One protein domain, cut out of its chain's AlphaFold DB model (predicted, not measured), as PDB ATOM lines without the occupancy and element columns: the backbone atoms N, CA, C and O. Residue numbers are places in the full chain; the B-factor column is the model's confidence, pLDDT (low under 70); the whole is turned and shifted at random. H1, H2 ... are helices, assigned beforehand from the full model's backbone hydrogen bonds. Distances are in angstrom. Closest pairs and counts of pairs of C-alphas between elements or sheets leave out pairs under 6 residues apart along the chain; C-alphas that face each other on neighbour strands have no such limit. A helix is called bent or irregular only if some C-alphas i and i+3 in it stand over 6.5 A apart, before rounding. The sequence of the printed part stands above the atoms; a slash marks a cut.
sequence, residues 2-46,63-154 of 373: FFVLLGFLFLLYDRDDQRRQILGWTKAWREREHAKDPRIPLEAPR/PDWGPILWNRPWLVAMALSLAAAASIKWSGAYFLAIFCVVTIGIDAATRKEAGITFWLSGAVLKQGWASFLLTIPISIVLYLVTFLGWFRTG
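Overview. This is residues 2 to 46 and 63 to 154 of the 373 residues of a protein of Gulosibacter molinativorax (UniProt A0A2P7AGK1). A long rod of helices: H1 runs along one side of an up-and-down bundle of three helices, H1, H2 and H3. The bent helix H4 packs slantwise on the hairpin of H2 and H3, its arm H4a on H3 and its arm H4b on H2, while both arms stay away from H1. Residues 148 to 154, with the short H5, stick out at one end of the rod. The printed part has 137 residues, with five named helices in the order H1 to H5 and no named strand, so its class is all helix. It is loose, with a radius of gyration of the C-alphas of 18.0 A, and spans 68 by 24 by 20 A.

Arrangement. H1, residues 2 to 34, touches H2, residues 73 to 88, with its residues 3 to 14 alone. The closest C-alphas, of Gly 7 and Met 78, are 4.1 A apart, and the two helices run opposite ways at a shallow tilt of 23 degrees. H3, residues 91 to 114, forms a hairpin with H2 at a shallow tilt of 19 degrees; their closest C-alphas, of Ala 86 and Gly 92, are 4.1 A apart. H3 also touches H1, the same way at a shallow tilt of 20 degrees, with the C-alphas of Leu 23 and Ala 114 closest at 5.9 A. H4, residues 119 to 146, was assigned as one helix by its hydrogen bonds but is bent, with C-alphas 134 and 137 7.0 A apart. Its arms H4a, residues 119 to 134, and H4b, residues 137 to 146, stand at 29 degrees. H4a forms a hairpin with H3 at a steep tilt of 40 degrees, closest at the C-alphas of Ala 108 and Ala 123, 5.0 A. H4b touches H2 at a steep tilt of 39 degrees, closest at the C-alphas of Ala 83 and Ser 139, 5.0 A. H5, residues 148 to 153, meets H4b only through their link. Every O i to N i+4 pair is within hydrogen-bond range in H1, H2, H4b and H5, against 19 of 20 in H3 and 9 of 12 in H4a.

Along the chain. H1 begins at C-alpha 2 (208.800, 151.127, 176.417) and is 47.8 A long. H2 measures 23.0 A, H3 35.2 A, H4a 20.3 A, H4b 14.5 A and H5 8.5 A. H4a has a kink of 34 degrees near residue 128. H5 ends at C-alpha 153 (218.427, 162.081, 201.554).

Size, cuts and confidence. The C-alphas farthest apart, of Pro 38 and Gly 154, are 68.5 A apart. Residues 47 to 62 are not printed, and C-alphas 46 and 63 are 15.2 A apart across the cut. The links H2 to H3, H3 to H4 and H4 to H5 are tight. Mean pLDDT of the printed part is 94.4, with residues 45 to 46 under 70.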
ATOM      1  N   PHE A   2     208.329 152.484 176.144       94.00
ATOM      2  CA  PHE A   2     208.800 151.127 176.417       94.00
ATOM      3  C   PHE A   2     207.974 150.378 177.481       94.00
ATOM      4  O   PHE A   2     207.355 149.364 177.181       94.00
ATOM      5  N   PHE A   3     207.855 150.942 178.686       96.88
ATOM      6  CA  PHE A   3     207.103 150.330 179.785       96.88
ATOM      7  C   PHE A   3     205.596 150.151 179.526       96.88
ATOM      8  O   PHE A   3     205.003 149.190 180.004       96.88
ATOM      9  N   VAL A   4     204.973 151.038 178.743       97.00
ATOM     10  CA  VAL A   4     203.552 150.913 178.371       97.00
ATOM     11  C   VAL A   4     203.351 149.743 177.408       97.00
ATOM     12  O   VAL A   4     202.439 148.941 177.596       97.00
ATOM     13  N   LEU A   5     204.230 149.608 176.413       97.00
ATOM     14  CA  LEU A   5     204.215 148.479 175.482       97.00
ATOM     15  C   LEU A   5     204.520 147.154 176.184       97.00
ATOM     16  O   LEU A   5     203.873 146.152 175.898       97.00
ATOM     17  N   LEU A   6     205.461 147.163 177.129       97.75
ATOM     18  CA  LEU A   6     205.774 145.999 177.949       97.75
ATOM     19  C   LEU A   6     204.571 145.593 178.818       97.75
ATOM     20  O   LEU A   6     204.193 144.425 178.840       97.75
ATOM     21  N   GLY A   7     203.905 146.565 179.448       97.81
ATOM     22  CA  GLY A   7     202.655 146.335 180.171       97.81
ATOM     23  C   GLY A   7     201.565 145.745 179.273       97.81
ATOM     24  O   GLY A   7     200.921 144.768 179.643       97.81
ATOM     25  N   PHE A   8     201.400 146.269 178.059       97.81
ATOM     26  CA  PHE A   8     200.448 145.723 177.091       97.81
ATOM     27  C   PHE A   8     200.785 144.286 176.671       97.81
ATOM     28  O   PHE A   8     199.895 143.443 176.620       97.81
ATOM     29  N   LEU A   9     202.059 143.977 176.421       97.81
ATOM     30  CA  LEU A   9     202.500 142.614 176.126       97.81
ATOM     31  C   LEU A   9     202.154 141.658 177.274       97.81
ATOM     32  O   LEU A   9     201.591 140.588 177.045       97.81
ATOM     33  N   PHE A  10     202.436 142.061 178.512       98.62
ATOM     34  CA  PHE A  10     202.117 141.260 179.687       98.62
ATOM     35  C   PHE A  10     200.613 141.088 179.903       98.62
ATOM     36  O   PHE A  10     200.198 139.998 180.284       98.62
ATOM     37  N   LEU A  11     199.783 142.082 179.570       97.81
ATOM     38  CA  LEU A  11     198.324 141.925 179.536       97.81
ATOM     39  C   LEU A  11     197.893 140.830 178.543       97.81
ATOM     40  O   LEU A  11     196.985 140.050 178.835       97.81
ATOM     41  N   LEU A  12     198.534 140.744 177.372       96.38
ATOM     42  CA  LEU A  12     198.234 139.698 176.388       96.38
ATOM     43  C   LEU A  12     198.647 138.305 176.886       96.38
ATOM     44  O   LEU A  12     197.873 137.362 176.731       96.38
ATOM     45  N   TYR A  13     199.818 138.172 177.513       98.19
ATOM     46  CA  TYR A  13     200.247 136.902 178.113       98.19
ATOM     47  C   TYR A  13     199.376 136.488 179.296       98.19
ATOM     48  O   TYR A  13     199.007 135.319 179.411       98.19
ATOM     49  N   ASP A  14     198.997 137.444 180.136       98.19
ATOM     50  CA  ASP A  14     198.098 137.225 181.259       98.19
ATOM     51  C   ASP A  14     196.714 136.764 180.787       98.19
ATOM     52  O   ASP A  14     196.196 135.787 181.319       98.19
ATOM     53  N   ARG A  15     196.156 137.370 179.726       95.94
ATOM     54  CA  ARG A  15     194.911 136.906 179.085       95.94
ATOM     55  C   ARG A  15     194.987 135.420 178.732       95.94
ATOM     56  O   ARG A  15     194.060 134.668 179.032       95.94
ATOM     57  N   ASP A  16     196.060 135.005 178.064       96.44
ATOM     58  CA  ASP A  16     196.208 133.633 177.571       96.44
ATOM     59  C   ASP A  16     196.472 132.629 178.690       96.44
ATOM     60  O   ASP A  16     195.915 131.529 178.686       96.44
ATOM     61  N   ASP A  17     197.283 133.002 179.676       97.81
ATOM     62  CA  ASP A  17     197.551 132.172 180.843       97.81
ATOM     63  C   ASP A  17     196.311 132.015 181.731       97.81
ATOM     64  O   ASP A  17     195.885 130.893 182.007       97.81
ATOM     65  N   GLN A  18     195.647 133.119 182.071       96.81
ATOM     66  CA  GLN A  18     194.391 133.126 182.816       96.81
ATOM     67  C   GLN A  18     193.322 132.280 182.119       96.81
ATOM     68  O   GLN A  18     192.637 131.479 182.757       96.81
ATOM     69  N   ARG A  19     193.187 132.427 180.796       95.50
ATOM     70  CA  ARG A  19     192.240 131.643 180.004       95.50
ATOM     71  C   ARG A  19     192.520 130.149 180.094       95.50
ATOM     72  O   ARG A  19     191.587 129.382 180.326       95.50
ATOM     73  N   ARG A  20     193.785 129.732 179.975       96.75
ATOM     74  CA  ARG A  20     194.183 128.329 180.175       96.75
ATOM     75  C   ARG A  20     193.845 127.843 181.585       96.75
ATOM     76  O   ARG A  20     193.268 126.766 181.717       96.75
ATOM     77  N   GLN A  21     194.142 128.636 182.615       97.31
ATOM     78  CA  GLN A  21     193.864 128.283 184.010       97.31
ATOM     79  C   GLN A  21     192.358 128.099 184.280       97.31
ATOM     80  O   GLN A  21     191.962 127.086 184.856       97.31
ATOM     81  N   ILE A  22     191.504 129.029 183.831       95.25
ATOM     82  CA  ILE A  22     190.044 128.942 184.032       95.25
ATOM     83  C   ILE A  22     189.468 127.733 183.299       95.25
ATOM     84  O   ILE A  22     188.741 126.946 183.901       95.25
ATOM     85  N   LEU A  23     189.806 127.557 182.017       93.75
ATOM     86  CA  LEU A  23     189.285 126.444 181.223       93.75
ATOM     87  C   LEU A  23     189.750 125.089 181.773       93.75
ATOM     88  O   LEU A  23     188.939 124.171 181.885       93.75
ATOM     89  N   GLY A  24     191.020 124.976 182.174       94.94
ATOM     90  CA  GLY A  24     191.561 123.770 182.802       94.94
ATOM     91  C   GLY A  24     190.878 123.446 184.131       94.94
ATOM     92  O   GLY A  24     190.463 122.309 184.354       94.94
ATOM     93  N   TRP A  25     190.678 124.452 184.986       95.75
ATOM     94  CA  TRP A  25     189.967 124.279 186.252       95.75
ATOM     95  C   TRP A  25     188.517 123.836 186.036       95.75
ATOM     96  O   TRP A  25     188.045 122.908 186.696       95.75
ATOM     97  N   THR A  26     187.807 124.468 185.097       93.44
ATOM     98  CA  THR A  26     186.411 124.136 184.801       93.44
ATOM     99  C   THR A  26     186.279 122.737 184.205       93.44
ATOM    100  O   THR A  26     185.341 122.028 184.564       93.44
ATOM    101  N   LYS A  27     187.219 122.308 183.354       93.44
ATOM    102  CA  LYS A  27     187.274 120.932 182.846       93.44
ATOM    103  C   LYS A  27     187.411 119.927 183.993       93.44
ATOM    104  O   LYS A  27     186.577 119.038 184.121       93.44
ATOM    105  N   ALA A  28     188.383 120.134 184.882       94.31
ATOM    106  CA  ALA A  28     188.596 119.253 186.030       94.31
ATOM    107  C   ALA A  28     187.390 119.231 186.990       94.31
ATOM    108  O   ALA A  28     187.082 118.201 187.586       94.31
ATOM    109  N   TRP A  29     186.692 120.361 187.162       94.81
ATOM    110  CA  TRP A  29     185.439 120.405 187.923       94.81
ATOM    111  C   TRP A  29     184.355 119.541 187.269       94.81
ATOM    112  O   TRP A  29     183.737 118.737 187.960       94.81
ATOM    113  N   ARG A  30     184.170 119.643 185.946       91.94
ATOM    114  CA  ARG A  30     183.174 118.845 185.214       91.94
ATOM    115  C   ARG A  30     183.463 117.359 185.281       91.94
ATOM    116  O   ARG A  30     182.536 116.602 185.499       91.94
ATOM    117  N   GLU A  31     184.716 116.941 185.133       94.06
ATOM    118  CA  GLU A  31     185.097 115.525 185.236       94.06
ATOM    119  C   GLU A  31     184.723 114.946 186.609       94.06
ATOM    120  O   GLU A  31     184.134 113.868 186.689       94.06
ATOM    121  N   ARG A  32     184.986 115.695 187.690       94.25
ATOM    122  CA  ARG A  32     184.614 115.282 189.053       94.25
ATOM    123  C   ARG A  32     183.108 115.223 189.272       94.25
ATOM    124  O   ARG A  32     182.641 114.320 189.957       94.25
ATOM    125  N   GLU A  33     182.361 116.189 188.748       92.88
ATOM    126  CA  GLU A  33     180.909 116.231 188.940       92.88
ATOM    127  C   GLU A  33     180.171 115.267 188.001       92.88
ATOM    128  O   GLU A  33     179.218 114.630 188.431       92.88
ATOM    129  N   HIS A  34     180.655 115.050 186.776       91.69
ATOM    130  CA  HIS A  34     180.133 114.036 185.852       91.69
ATOM    131  C   HIS A  34     180.277 112.619 186.413       91.69
ATOM    132  O   HIS A  34     179.378 111.796 186.262       91.69
ATOM    133  N   ALA A  35     181.385 112.336 187.111       93.62
ATOM    134  CA  ALA A  35     181.575 111.061 187.800       93.62
ATOM    135  C   ALA A  35     180.525 110.809 188.902       93.62
ATOM    136  O   ALA A  35     180.268 109.656 189.239       93.62
ATOM    137  N   LYS A  36     179.919 111.869 189.461       94.12
ATOM    138  CA  LYS A  36     178.833 111.781 190.452       94.12
ATOM    139  C   LYS A  36     177.452 111.779 189.793       94.12
ATOM    140  O   LYS A  36     176.579 111.029 190.214       94.12
ATOM    141  N   ASP A  37     177.258 112.623 188.783       90.50
ATOM    142  CA  ASP A  37     176.027 112.755 188.007       90.50
ATOM    143  C   ASP A  37     176.344 112.802 186.498       90.50
ATOM    144  O   ASP A  37     176.719 113.860 185.971       90.50
ATOM    145  N   PRO A  38     176.131 111.689 185.767       89.50
ATOM    146  CA  PRO A  38     176.384 111.612 184.328       89.50
ATOM    147  C   PRO A  38     175.595 112.615 183.472       89.50
ATOM    148  O   PRO A  38     175.911 112.798 182.296       89.50
ATOM    149  N   ARG A  39     174.572 113.283 184.025       86.94
ATOM    150  CA  ARG A  39     173.806 114.327 183.323       86.94
ATOM    151  C   ARG A  39     174.608 115.615 183.120       86.94
ATOM    152  O   ARG A  39     174.254 116.420 182.258       86.94
ATOM    153  N   ILE A  40     175.672 115.834 183.894       85.62
ATOM    154  CA  ILE A  40     176.545 117.005 183.760       85.62
ATOM    155  C   ILE A  40     177.478 116.785 182.564       85.62
ATOM    156  O   ILE A  40     178.237 115.824 182.567       85.62
ATOM    157  N   PRO A  41     177.495 117.643 181.534       85.81
ATOM    158  CA  PRO A  41     178.325 117.405 180.363       85.81
ATOM    159  C   PRO A  41     179.799 117.724 180.622       85.81
ATOM    160  O   PRO A  41     180.153 118.756 181.206       85.81
ATOM    161  N   LEU A  42     180.661 116.863 180.079       86.50
ATOM    162  CA  LEU A  42     182.120 116.993 180.136       86.50
ATOM    163  C   LEU A  42     182.633 118.254 179.427       86.50
ATOM    164  O   LEU A  42     183.630 118.840 179.848       86.50
ATOM    165  N   GLU A  43     181.925 118.720 178.398       82.81
ATOM    166  CA  GLU A  43     182.289 119.917 177.641       82.81
ATOM    167  C   GLU A  43     181.368 121.102 177.919       82.81
ATOM    168  O   GLU A  43     180.154 120.969 178.118       82.81
ATOM    169  N   ALA A  44     181.960 122.299 177.915       72.19
ATOM    170  CA  ALA A  44     181.205 123.530 178.047       72.19
ATOM    171  C   ALA A  44     180.294 123.744 176.839       72.19
ATOM    172  O   ALA A  44     180.786 123.790 175.709       72.19
ATOM    173  N   PRO A  45     178.973 123.925 177.045       69.00
ATOM    174  CA  PRO A  45     178.118 124.337 175.951       69.00
ATOM    175  C   PRO A  45     178.617 125.691 175.451       69.00
ATOM    176  O   PRO A  45     178.878 126.599 176.245       69.00
ATOM    177  N   ARG A  46     178.757 125.834 174.128       65.00
ATOM    178  CA  ARG A  46     179.196 127.098 173.527       65.00
ATOM    179  C   ARG A  46     178.284 128.229 173.999       65.00
ATOM    180  O   ARG A  46     177.103 128.273 173.647       65.00
ATOM    181  N   PRO A  63     179.811 125.417 187.345       87.06
ATOM    182  CA  PRO A  63     180.275 125.846 188.654       87.06
ATOM    183  C   PRO A  63     179.787 127.270 188.930       87.06
ATOM    184  O   PRO A  63     179.828 128.122 188.040       87.06
ATOM    185  N   ASP A  64     179.368 127.534 190.167       89.25
ATOM    186  CA  ASP A  64     178.707 128.791 190.519       89.25
ATOM    187  C   ASP A  64     179.592 130.013 190.248       89.25
ATOM    188  O   ASP A  64     179.318 130.798 189.343       89.25
ATOM    189  N   TRP A  65     180.681 130.167 191.005       88.38
ATOM    190  CA  TRP A  65     181.541 131.359 190.953       88.38
ATOM    191  C   TRP A  65     182.898 131.123 190.276       88.38
ATOM    192  O   TRP A  65     183.636 132.078 190.028       88.38
ATOM    193  N   GLY A  66     183.249 129.871 189.975       91.94
ATOM    194  CA  GLY A  66     184.556 129.498 189.418       91.94
ATOM    195  C   GLY A  66     185.745 129.728 190.376       91.94
ATOM    196  O   GLY A  66     185.543 130.046 191.556       91.94
ATOM    197  N   PRO A  67     186.996 129.581 189.898       95.62
ATOM    198  CA  PRO A  67     188.204 129.678 190.722       95.62
ATOM    199  C   PRO A  67     188.608 131.134 191.004       95.62
ATOM    200  O   PRO A  67     188.167 132.050 190.304       95.62
ATOM    201  N   ILE A  68     189.469 131.329 192.009       97.00
ATOM    202  CA  ILE A  68     190.288 132.542 192.171       97.00
ATOM    203  C   ILE A  68     191.694 132.208 191.705       97.00
ATOM    204  O   ILE A  68     192.260 131.197 192.119       97.00
ATOM    205  N   LEU A  69     192.245 133.063 190.857       97.62
ATOM    206  CA  LEU A  69     193.586 132.929 190.320       97.62
ATOM    207  C   LEU A  69     194.515 133.924 191.010       97.62
ATOM    208  O   LEU A  69     194.431 135.130 190.768       97.62
ATOM    209  N   TRP A  70     195.394 133.389 191.855       97.56
ATOM    210  CA  TRP A  70     196.474 134.126 192.515       97.56
ATOM    211  C   TRP A  70     197.787 134.060 191.750       97.56
ATOM    212  O   TRP A  70     198.550 135.020 191.728       97.56
ATOM    213  N   ASN A  71     198.038 132.929 191.094       97.31
ATOM    214  CA  ASN A  71     199.224 132.729 190.279       97.31
ATOM    215  C   ASN A  71     199.055 133.433 188.923       97.31
ATOM    216  O   ASN A  71     198.728 132.803 187.919       97.31
ATOM    217  N   ARG A  72     199.215 134.760 188.925       98.00
ATOM    218  CA  ARG A  72     199.144 135.617 187.732       98.00
ATOM    219  C   ARG A  72     200.423 136.449 187.586       98.00
ATOM    220  O   ARG A  72     200.379 137.672 187.730       98.00
ATOM    221  N   PRO A  73     201.577 135.815 187.312       98.31
ATOM    222  CA  PRO A  73     202.857 136.521 187.230       98.31
ATOM    223  C   PRO A  73     202.856 137.592 186.133       98.31
ATOM    224  O   PRO A  73     203.422 138.665 186.316       98.31
ATOM    225  N   TRP A  74     202.158 137.346 185.022       98.62
ATOM    226  CA  TRP A  74     202.026 138.306 183.928       98.62
ATOM    227  C   TRP A  74     201.179 139.526 184.309       98.62
ATOM    228  O   TRP A  74     201.528 140.642 183.933       98.62
ATOM    229  N   LEU A  75     200.134 139.359 185.128       98.62
ATOM    230  CA  LEU A  75     199.375 140.492 185.670       98.62
ATOM    231  C   LEU A  75     200.247 141.373 186.576       98.62
ATOM    232  O   LEU A  75     200.196 142.600 186.496       98.62
ATOM    233  N   VAL A  76     201.077 140.746 187.413       98.69
ATOM    234  CA  VAL A  76     202.030 141.456 188.276       98.69
ATOM    235  C   VAL A  76     203.087 142.180 187.435       98.69
ATOM    236  O   VAL A  76     203.368 143.354 187.666       98.69
ATOM    237  N   ALA A  77     203.635 141.520 186.411       98.69
ATOM    238  CA  ALA A  77     204.601 142.119 185.494       98.69
ATOM    239  C   ALA A  77     204.003 143.307 184.716       98.69
ATOM    240  O   ALA A  77     204.673 144.329 184.531       98.69
ATOM    241  N   MET A  78     202.729 143.212 184.313       98.56
ATOM    242  CA  MET A  78     201.974 144.327 183.738       98.56
ATOM    243  C   MET A  78     201.910 145.499 184.722       98.56
ATOM    244  O   MET A  78     202.260 146.619 184.348       98.56
ATOM    245  N   ALA A  79     201.503 145.250 185.969       98.50
ATOM    246  CA  ALA A  79     201.392 146.282 186.996       98.50
ATOM    247  C   ALA A  79     202.728 146.988 187.255       98.50
ATOM    248  O   ALA A  79     202.795 148.213 187.198       98.50
ATOM    249  N   LEU A  80     203.811 146.225 187.436       98.56
ATOM    250  CA  LEU A  80     205.164 146.759 187.616       98.56
ATOM    251  C   LEU A  80     205.607 147.619 186.425       98.56
ATOM    252  O   LEU A  80     206.133 148.713 186.607       98.56
ATOM    253  N   SER A  81     205.349 147.164 185.197       98.38
ATOM    254  CA  SER A  81     205.702 147.926 183.995       98.38
ATOM    255  C   SER A  81     204.943 149.253 183.937       98.38
ATOM    256  O   SER A  81     205.537 150.308 183.730       98.38
ATOM    257  N   LEU A  82     203.632 149.241 184.172       98.12
ATOM    258  CA  LEU A  82     202.819 150.457 184.107       98.12
ATOM    259  C   LEU A  82     203.075 151.403 185.288       98.12
ATOM    260  O   LEU A  82     203.016 152.618 185.108       98.12
ATOM    261  N   ALA A  83     203.441 150.876 186.455       97.94
ATOM    262  CA  ALA A  83     203.913 151.672 187.581       97.94
ATOM    263  C   ALA A  83     205.253 152.354 187.270       97.94
ATOM    264  O   ALA A  83     205.376 153.555 187.490       97.94
ATOM    265  N   ALA A  84     206.207 151.656 186.642       97.81
ATOM    266  CA  ALA A  84     207.441 152.278 186.152       97.81
ATOM    267  C   ALA A  84     207.158 153.378 185.110       97.81
ATOM    268  O   ALA A  84     207.801 154.427 185.114       97.81
ATOM    269  N   ALA A  85     206.157 153.185 184.241       97.00
ATOM    270  CA  ALA A  85     205.708 154.238 183.332       97.00
ATOM    271  C   ALA A  85     205.135 155.450 184.090       97.00
ATOM    272  O   ALA A  85     205.477 156.587 183.758       97.00
ATOM    273  N   ALA A  86     204.294 155.211 185.102       96.06
ATOM    274  CA  ALA A  86     203.678 156.250 185.926       96.06
ATOM    275  C   ALA A  86     204.708 157.052 186.740       96.06
ATOM    276  O   ALA A  86     204.566 158.270 186.848       96.06
ATOM    277  N   SER A  87     205.768 156.398 187.233       95.00
ATOM    278  CA  SER A  87     206.900 157.037 187.919       95.00
ATOM    279  C   SER A  87     207.661 158.027 187.040       95.00
ATOM    280  O   SER A  87     208.171 159.022 187.543       95.00
ATOM    281  N   ILE A  88     207.735 157.781 185.728       93.94
ATOM    282  CA  ILE A  88     208.359 158.714 184.776       93.94
ATOM    283  C   ILE A  88     207.380 159.831 184.409       93.94
ATOM    284  O   ILE A  88     207.757 160.996 184.309       93.94
ATOM    285  N   LYS A  89     206.116 159.472 184.150       91.69
ATOM    286  CA  LYS A  89     205.065 160.420 183.777       91.69
ATOM    287  C   LYS A  89     203.702 159.883 184.176       91.69
ATOM    288  O   LYS A  89     203.310 158.800 183.742       91.69
ATOM    289  N   TRP A  90     202.924 160.693 184.890       90.75
ATOM    290  CA  TRP A  90     201.621 160.298 185.442       90.75
ATOM    291  C   TRP A  90     200.615 159.780 184.408       90.75
ATOM    292  O   TRP A  90     199.746 158.987 184.752       90.75
ATOM    293  N   SER A  91     200.764 160.126 183.124       89.88
ATOM    294  CA  SER A  91     199.956 159.537 182.048       89.88
ATOM    295  C   SER A  91     200.066 158.005 181.967       89.88
ATOM    296  O   SER A  91     199.168 157.361 181.438       89.88
ATOM    297  N   GLY A  92     201.136 157.399 182.499       94.50
ATOM    298  CA  GLY A  92     201.253 155.944 182.650       94.50
ATOM    299  C   GLY A  92     200.171 155.335 183.554       94.50
ATOM    300  O   GLY A  92     199.732 154.213 183.307       94.50
ATOM    301  N   ALA A  93     199.666 156.091 184.535       94.94
ATOM    302  CA  ALA A  93     198.596 155.641 185.423       94.94
ATOM    303  C   ALA A  93     197.260 155.440 184.685       94.94
ATOM    304  O   ALA A  93     196.476 154.576 185.072       94.94
ATOM    305  N   TYR A  94     197.016 156.172 183.589       95.19
ATOM    306  CA  TYR A  94     195.822 155.977 182.757       95.19
ATOM    307  C   TYR A  94     195.803 154.584 182.122       95.19
ATOM    308  O   TYR A  94     194.779 153.901 182.143       95.19
ATOM    309  N   PHE A  95     196.960 154.130 181.631       97.56
ATOM    310  CA  PHE A  95     197.120 152.775 181.109       97.56
ATOM    311  C   PHE A  95     196.918 151.725 182.199       97.56
ATOM    312  O   PHE A  95     196.194 150.764 181.963       97.56
ATOM    313  N   LEU A  96     197.495 151.921 183.393       97.94
ATOM    314  CA  LEU A  96     197.291 151.012 184.528       97.94
ATOM    315  C   LEU A  96     195.805 150.869 184.870       97.94
ATOM    316  O   LEU A  96     195.295 149.753 184.931       97.94
ATOM    317  N   ALA A  97     195.101 151.990 185.035       97.19
ATOM    318  CA  ALA A  97     193.683 151.992 185.379       97.19
ATOM    319  C   ALA A  97     192.839 151.265 184.322       97.19
ATOM    320  O   ALA A  97     192.062 150.366 184.648       97.19
ATOM    321  N   ILE A  98     193.024 151.609 183.045       97.50
ATOM    322  CA  ILE A  98     192.234 151.033 181.955       97.50
ATOM    323  C   ILE A  98     192.568 149.555 181.757       97.50
ATOM    324  O   ILE A  98     191.652 148.753 181.585       97.50
ATOM    325  N   PHE A  99     193.837 149.154 181.841       97.81
ATOM    326  CA  PHE A  99     194.208 147.746 181.687       97.81
ATOM    327  C   PHE A  99     193.695 146.895 182.852       97.81
ATOM    328  O   PHE A  99     193.199 145.802 182.601       97.81
ATOM    329  N   CYS A 100     193.675 147.406 184.088       97.75
ATOM    330  CA  CYS A 100     193.033 146.716 185.211       97.75
ATOM    331  C   CYS A 100     191.529 146.478 184.973       97.75
ATOM    332  O   CYS A 100     191.036 145.373 185.210       97.75
ATOM    333  N   VAL A 101     190.801 147.476 184.457       97.19
ATOM    334  CA  VAL A 101     189.378 147.319 184.090       97.19
ATOM    335  C   VAL A 101     189.214 146.283 182.976       97.19
ATOM    336  O   VAL A 101     188.339 145.417 183.032       97.19
ATOM    337  N   VAL A 102     190.087 146.326 181.973       96.38
ATOM    338  CA  VAL A 102     190.077 145.387 180.848       96.38
ATOM    339  C   VAL A 102     190.370 143.960 181.304       96.38
ATOM    340  O   VAL A 102     189.697 143.043 180.837       96.38
ATOM    341  N   THR A 103     191.274 143.750 182.263       97.00
ATOM    342  CA  THR A 103     191.534 142.437 182.875       97.00
ATOM    343  C   THR A 103     190.276 141.843 183.512       97.00
ATOM    344  O   THR A 103     190.024 140.644 183.365       97.00
ATOM    345  N   ILE A 104     189.438 142.658 184.164       96.88
ATOM    346  CA  ILE A 104     188.143 142.208 184.703       96.88
ATOM    347  C   ILE A 104     187.199 141.804 183.562       96.88
ATOM    348  O   ILE A 104     186.541 140.766 183.636       96.88
ATOM    349  N   GLY A 105     187.158 142.583 182.476       95.50
ATOM    350  CA  GLY A 105     186.369 142.258 181.284       95.50
ATOM    351  C   GLY A 105     186.803 140.951 180.605       95.50
ATOM    352  O   GLY A 105     185.957 140.132 180.241       95.50
ATOM    353  N   ILE A 106     188.115 140.724 180.484       94.88
ATOM    354  CA  ILE A 106     188.710 139.482 179.968       94.88
ATOM    355  C   ILE A 106     188.323 138.291 180.851       94.88
ATOM    356  O   ILE A 106     187.928 137.243 180.329       94.88
ATOM    357  N   ASP A 107     188.405 138.442 182.177       95.94
ATOM    358  CA  ASP A 107     187.998 137.405 183.128       95.94
ATOM    359  C   ASP A 107     186.516 137.065 182.979       95.94
ATOM    360  O   ASP A 107     186.165 135.900 182.794       95.94
ATOM    361  N   ALA A 108     185.650 138.079 182.955       94.88
ATOM    362  CA  ALA A 108     184.212 137.906 182.792       94.88
ATOM    363  C   ALA A 108     183.870 137.176 181.483       94.88
ATOM    364  O   ALA A 108     183.079 136.228 181.487       94.88
ATOM    365  N   ALA A 109     184.495 137.572 180.370       92.00
ATOM    366  CA  ALA A 109     184.311 136.926 179.074       92.00
ATOM    367  C   ALA A 109     184.773 135.459 179.095       92.00
ATOM    368  O   ALA A 109     184.058 134.577 178.615       92.00
ATOM    369  N   THR A 110     185.924 135.184 179.707       92.25
ATOM    370  CA  THR A 110     186.479 133.830 179.827       92.25
ATOM    371  C   THR A 110     185.611 132.936 180.711       92.25
ATOM    372  O   THR A 110     185.333 131.792 180.354       92.25
ATOM    373  N   ARG A 111     185.119 133.449 181.845       92.94
ATOM    374  CA  ARG A 111     184.211 132.707 182.731       92.94
ATOM    375  C   ARG A 111     182.893 132.378 182.050       92.94
ATOM    376  O   ARG A 111     182.386 131.266 182.194       92.94
ATOM    377  N   LYS A 112     182.353 133.333 181.290       90.12
ATOM    378  CA  LYS A 112     181.140 133.136 180.498       90.12
ATOM    379  C   LYS A 112     181.340 132.029 179.464       90.12
ATOM    380  O   LYS A 112     180.485 131.159 179.334       90.12
ATOM    381  N   GLU A 113     182.479 132.027 178.778       88.38
ATOM    382  CA  GLU A 113     182.831 130.980 177.818       88.38
ATOM    383  C   GLU A 113     183.010 129.603 178.471       88.38
ATOM    384  O   GLU A 113     182.540 128.606 177.928       88.38
ATOM    385  N   ALA A 114     183.608 129.546 179.663       89.38
ATOM    386  CA  ALA A 114     183.751 128.314 180.441       89.38
ATOM    387  C   ALA A 114     182.404 127.758 180.966       89.38
ATOM    388  O   ALA A 114     182.330 126.621 181.445       89.38
ATOM    389  N   GLY A 115     181.323 128.540 180.878       87.50
ATOM    390  CA  GLY A 115     180.002 128.170 181.382       87.50
ATOM    391  C   GLY A 115     179.855 128.326 182.897       87.50
ATOM    392  O   GLY A 115     179.054 127.620 183.498       87.50
ATOM    393  N   ILE A 116     180.622 129.225 183.523       89.56
ATOM    394  CA  ILE A 116     180.457 129.575 184.944       89.56
ATOM    395  C   ILE A 116     179.135 130.334 185.134       89.56
ATOM    396  O   ILE A 116     178.824 131.269 184.386       89.56
ATOM    397  N   THR A 117     178.348 129.942 186.136       87.94
ATOM    398  CA  THR A 117     176.970 130.424 186.324       87.94
ATOM    399  C   THR A 117     176.925 131.921 186.618       87.94
ATOM    400  O   THR A 117     176.229 132.676 185.927       87.94
ATOM    401  N   PHE A 118     177.708 132.352 187.602       89.88
ATOM    402  CA  PHE A 118     177.844 133.728 188.058       89.88
ATOM    403  C   PHE A 118     179.092 134.374 187.447       89.88
ATOM    404  O   PHE A 118     179.931 134.930 188.146       89.88
ATOM    405  N   TRP A 119     179.251 134.268 186.125       91.50
ATOM    406  CA  TRP A 119     180.456 134.708 185.410       91.50
ATOM    407  C   TRP A 119     180.832 136.174 185.678       91.50
ATOM    408  O   TRP A 119     182.012 136.465 185.858       91.50
ATOM    409  N   LEU A 120     179.853 137.088 185.739       92.38
ATOM    410  CA  LEU A 120     180.118 138.519 185.927       92.38
ATOM    411  C   LEU A 120     180.470 138.852 187.377       92.38
ATOM    412  O   LEU A 120     181.496 139.476 187.627       92.38
ATOM    413  N   SER A 121     179.652 138.425 188.340       93.69
ATOM    414  CA  SER A 121     179.938 138.677 189.757       93.69
ATOM    415  C   SER A 121     181.167 137.895 190.225       93.69
ATOM    416  O   SER A 121     181.966 138.424 190.988       93.69
ATOM    417  N   GLY A 122     181.394 136.692 189.692       93.75
ATOM    418  CA  GLY A 122     182.639 135.944 189.845       93.75
ATOM    419  C   GLY A 122     183.851 136.725 189.352       93.75
ATOM    420  O   GLY A 122     184.870 136.756 190.037       93.75
ATOM    421  N   ALA A 123     183.739 137.424 188.224       96.06
ATOM    422  CA  ALA A 123     184.828 138.253 187.734       96.06
ATOM    423  C   ALA A 123     185.048 139.522 188.556       96.06
ATOM    424  O   ALA A 123     186.175 139.821 188.932       96.06
ATOM    425  N   VAL A 124     183.983 140.249 188.890       96.19
ATOM    426  CA  VAL A 124     184.081 141.544 189.578       96.19
ATOM    427  C   VAL A 124     184.359 141.369 191.072       96.19
ATOM    428  O   VAL A 124     185.341 141.889 191.590       96.19
ATOM    429  N   LEU A 125     183.512 140.613 191.770       95.25
ATOM    430  CA  LEU A 125     183.522 140.525 193.232       95.25
ATOM    431  C   LEU A 125     184.448 139.429 193.763       95.25
ATOM    432  O   LEU A 125     184.798 139.475 194.936       95.25
ATOM    433  N   LYS A 126     184.841 138.444 192.937       94.94
ATOM    434  CA  LYS A 126     185.699 137.320 193.360       94.94
ATOM    435  C   LYS A 126     187.078 137.298 192.691       94.94
ATOM    436  O   LYS A 126     188.056 137.040 193.370       94.94
ATOM    437  N   GLN A 127     187.218 137.560 191.398       97.44
ATOM    438  CA  GLN A 127     188.551 137.680 190.787       97.44
ATOM    439  C   GLN A 127     189.080 139.114 190.830       97.44
ATOM    440  O   GLN A 127     190.293 139.317 190.907       97.44
ATOM    441  N   GLY A 128     188.192 140.107 190.786       96.69
ATOM    442  CA  GLY A 128     188.543 141.522 190.751       96.69
ATOM    443  C   GLY A 128     189.317 141.953 191.988       96.69
ATOM    444  O   GLY A 128     190.345 142.603 191.845       96.69
ATOM    445  N   TRP A 129     188.918 141.505 193.183       96.44
ATOM    446  CA  TRP A 129     189.656 141.809 194.416       96.44
ATOM    447  C   TRP A 129     191.061 141.188 194.430       96.44
ATOM    448  O   TRP A 129     192.025 141.870 194.763       96.44
ATOM    449  N   ALA A 130     191.207 139.927 194.006       97.38
ATOM    450  CA  ALA A 130     192.513 139.276 193.928       97.38
ATOM    451  C   ALA A 130     193.403 139.988 192.896       97.38
ATOM    452  O   ALA A 130     194.564 140.282 193.156       97.38
ATOM    453  N   SER A 131     192.828 140.350 191.746       98.00
ATOM    454  CA  SER A 131     193.528 141.094 190.695       98.00
ATOM    455  C   SER A 131     193.917 142.501 191.159       98.00
ATOM    456  O   SER A 131     195.007 142.961 190.837       98.00
ATOM    457  N   PHE A 132     193.085 143.168 191.965       97.94
ATOM    458  CA  PHE A 132     193.411 144.444 192.603       97.94
ATOM    459  C   PHE A 132     194.611 144.304 193.547       97.94
ATOM    460  O   PHE A 132     195.567 145.064 193.425       97.94
ATOM    461  N   LEU A 133     194.610 143.299 194.430       98.00
ATOM    462  CA  LEU A 133     195.722 143.055 195.358       98.00
ATOM    463  C   LEU A 133     197.029 142.685 194.644       98.00
ATOM    464  O   LEU A 133     198.106 143.029 195.121       98.00
ATOM    465  N   LEU A 134     196.940 142.035 193.482       98.19
ATOM    466  CA  LEU A 134     198.094 141.703 192.642       98.19
ATOM    467  C   LEU A 134     198.610 142.880 191.801       98.19
ATOM    468  O   LEU A 134     199.687 142.774 191.223       98.19
ATOM    469  N   THR A 135     197.865 143.986 191.699       98.44
ATOM    470  CA  THR A 135     198.210 145.107 190.808       98.44
ATOM    471  C   THR A 135     198.459 146.404 191.566       98.44
ATOM    472  O   THR A 135     199.541 146.977 191.456       98.44
ATOM    473  N   ILE A 136     197.495 146.883 192.350       98.06
ATOM    474  CA  ILE A 136     197.533 148.231 192.926       98.06
ATOM    475  C   ILE A 136     198.563 148.361 194.055       98.06
ATOM    476  O   ILE A 136     199.404 149.255 193.951       98.06
ATOM    477  N   PRO A 137     198.601 147.483 195.081       98.19
ATOM    478  CA  PRO A 137     199.601 147.590 196.142       98.19
ATOM    479  C   PRO A 137     201.033 147.556 195.605       98.19
ATOM    480  O   PRO A 137     201.846 148.406 195.953       98.19
ATOM    481  N   ILE A 138     201.329 146.623 194.695       97.50
ATOM    482  CA  ILE A 138     202.671 146.499 194.121       97.50
ATOM    483  C   ILE A 138     203.037 147.688 193.222       97.50
ATOM    484  O   ILE A 138     204.189 148.117 193.221       97.50
ATOM    485  N   SER A 139     202.059 148.275 192.523       98.25
ATOM    486  CA  SER A 139     202.265 149.500 191.743       98.25
ATOM    487  C   SER A 139     202.608 150.691 192.638       98.25
ATOM    488  O   SER A 139     203.535 151.437 192.330       98.25
ATOM    489  N   ILE A 140     201.898 150.847 193.762       97.31
ATOM    490  CA  ILE A 140     202.169 151.898 194.753       97.31
ATOM    491  C   ILE A 140     203.561 151.705 195.356       97.31
ATOM    492  O   ILE A 140     204.335 152.657 195.418       97.31
ATOM    493  N   VAL A 141     203.904 150.477 195.755       97.69
ATOM    494  CA  VAL A 141     205.232 150.163 196.300       97.69
ATOM    495  C   VAL A 141     206.321 150.505 195.291       97.69
ATOM    496  O   VAL A 141     207.268 151.198 195.653       97.69
ATOM    497  N   LEU A 142     206.188 150.091 194.026       97.94
ATOM    498  CA  LEU A 142     207.188 150.418 193.011       97.94
ATOM    499  C   LEU A 142     207.302 151.931 192.802       97.94
ATOM    500  O   LEU A 142     208.416 152.447 192.747       97.94
ATOM    501  N   TYR A 143     206.175 152.645 192.739       96.62
ATOM    502  CA  TYR A 143     206.182 154.101 192.633       96.62
ATOM    503  C   TYR A 143     206.965 154.728 193.792       96.62
ATOM    504  O   TYR A 143     207.908 155.477 193.557       96.62
ATOM    505  N   LEU A 144     206.680 154.351 195.038       96.19
ATOM    506  CA  LEU A 144     207.408 154.848 196.211       96.19
ATOM    507  C   LEU A 144     208.899 154.480 196.189       96.19
ATOM    508  O   LEU A 144     209.737 155.307 196.541       96.19
ATOM    509  N   VAL A 145     209.251 153.278 195.721       97.12
ATOM    510  CA  VAL A 145     210.650 152.850 195.554       97.12
ATOM    511  C   VAL A 145     211.397 153.762 194.578       97.12
ATOM    512  O   VAL A 145     212.564 154.066 194.815       97.12
ATOM    513  N   THR A 146     210.743 154.281 193.532       96.00
ATOM    514  CA  THR A 146     211.387 155.259 192.632       96.00
ATOM    515  C   THR A 146     211.724 156.594 193.311       96.00
ATOM    516  O   THR A 146     212.618 157.297 192.851       96.00
ATOM    517  N   PHE A 147     211.105 156.900 194.457       95.31
ATOM    518  CA  PHE A 147     211.408 158.067 195.297       95.31
ATOM    519  C   PHE A 147     212.325 157.746 196.485       95.31
ATOM    520  O   PHE A 147     212.514 158.584 197.365       95.31
ATOM    521  N   LEU A 148     212.951 156.565 196.527       95.62
ATOM    522  CA  LEU A 148     213.800 156.163 197.651       95.62
ATOM    523  C   LEU A 148     214.953 157.146 197.913       95.62
ATOM    524  O   LEU A 148     215.301 157.377 199.068       95.62
ATOM    525  N   GLY A 149     215.516 157.756 196.867       94.50
ATOM    526  CA  GLY A 149     216.521 158.814 197.007       94.50
ATOM    527  C   GLY A 149     215.979 160.051 197.730       94.50
ATOM    528  O   GLY A 149     216.622 160.536 198.657       94.50
ATOM    529  N   TRP A 150     214.770 160.498 197.374       95.44
ATOM    530  CA  TRP A 150     214.081 161.623 198.021       95.44
ATOM    531  C   TRP A 150     213.826 161.324 199.507       95.44
ATOM    532  O   TRP A 150     214.177 162.125 200.369       95.44
ATOM    533  N   PHE A 151     213.333 160.118 199.824       94.94
ATOM    534  CA  PHE A 151     213.090 159.700 201.210       94.94
ATOM    535  C   PHE A 151     214.371 159.546 202.037       94.94
ATOM    536  O   PHE A 151     214.375 159.887 203.216       94.94
ATOM    537  N   ARG A 152     215.449 159.007 201.453       94.31
ATOM    538  CA  ARG A 152     216.703 158.737 202.180       94.31
ATOM    539  C   ARG A 152     217.538 159.980 202.430       94.31
ATOM    540  O   ARG A 152     218.221 160.046 203.443       94.31
ATOM    541  N   THR A 153     217.547 160.909 201.483       91.50
ATOM    542  CA  THR A 153     218.427 162.081 201.554       91.50
ATOM    543  C   THR A 153     217.768 163.267 202.242       91.50
ATOM    544  O   THR A 153     218.480 164.146 202.714       91.50
ATOM    545  N   GLY A 154     216.430 163.333 202.269       84.19
ATOM    546  CA  GLY A 154     215.719 164.550 202.675       84.19
ATOM    547  C   GLY A 154     216.023 165.745 201.761       84.19
ATOM    548  O   GLY A 154     215.727 166.885 202.114       84.19
TER     549      GLY A 154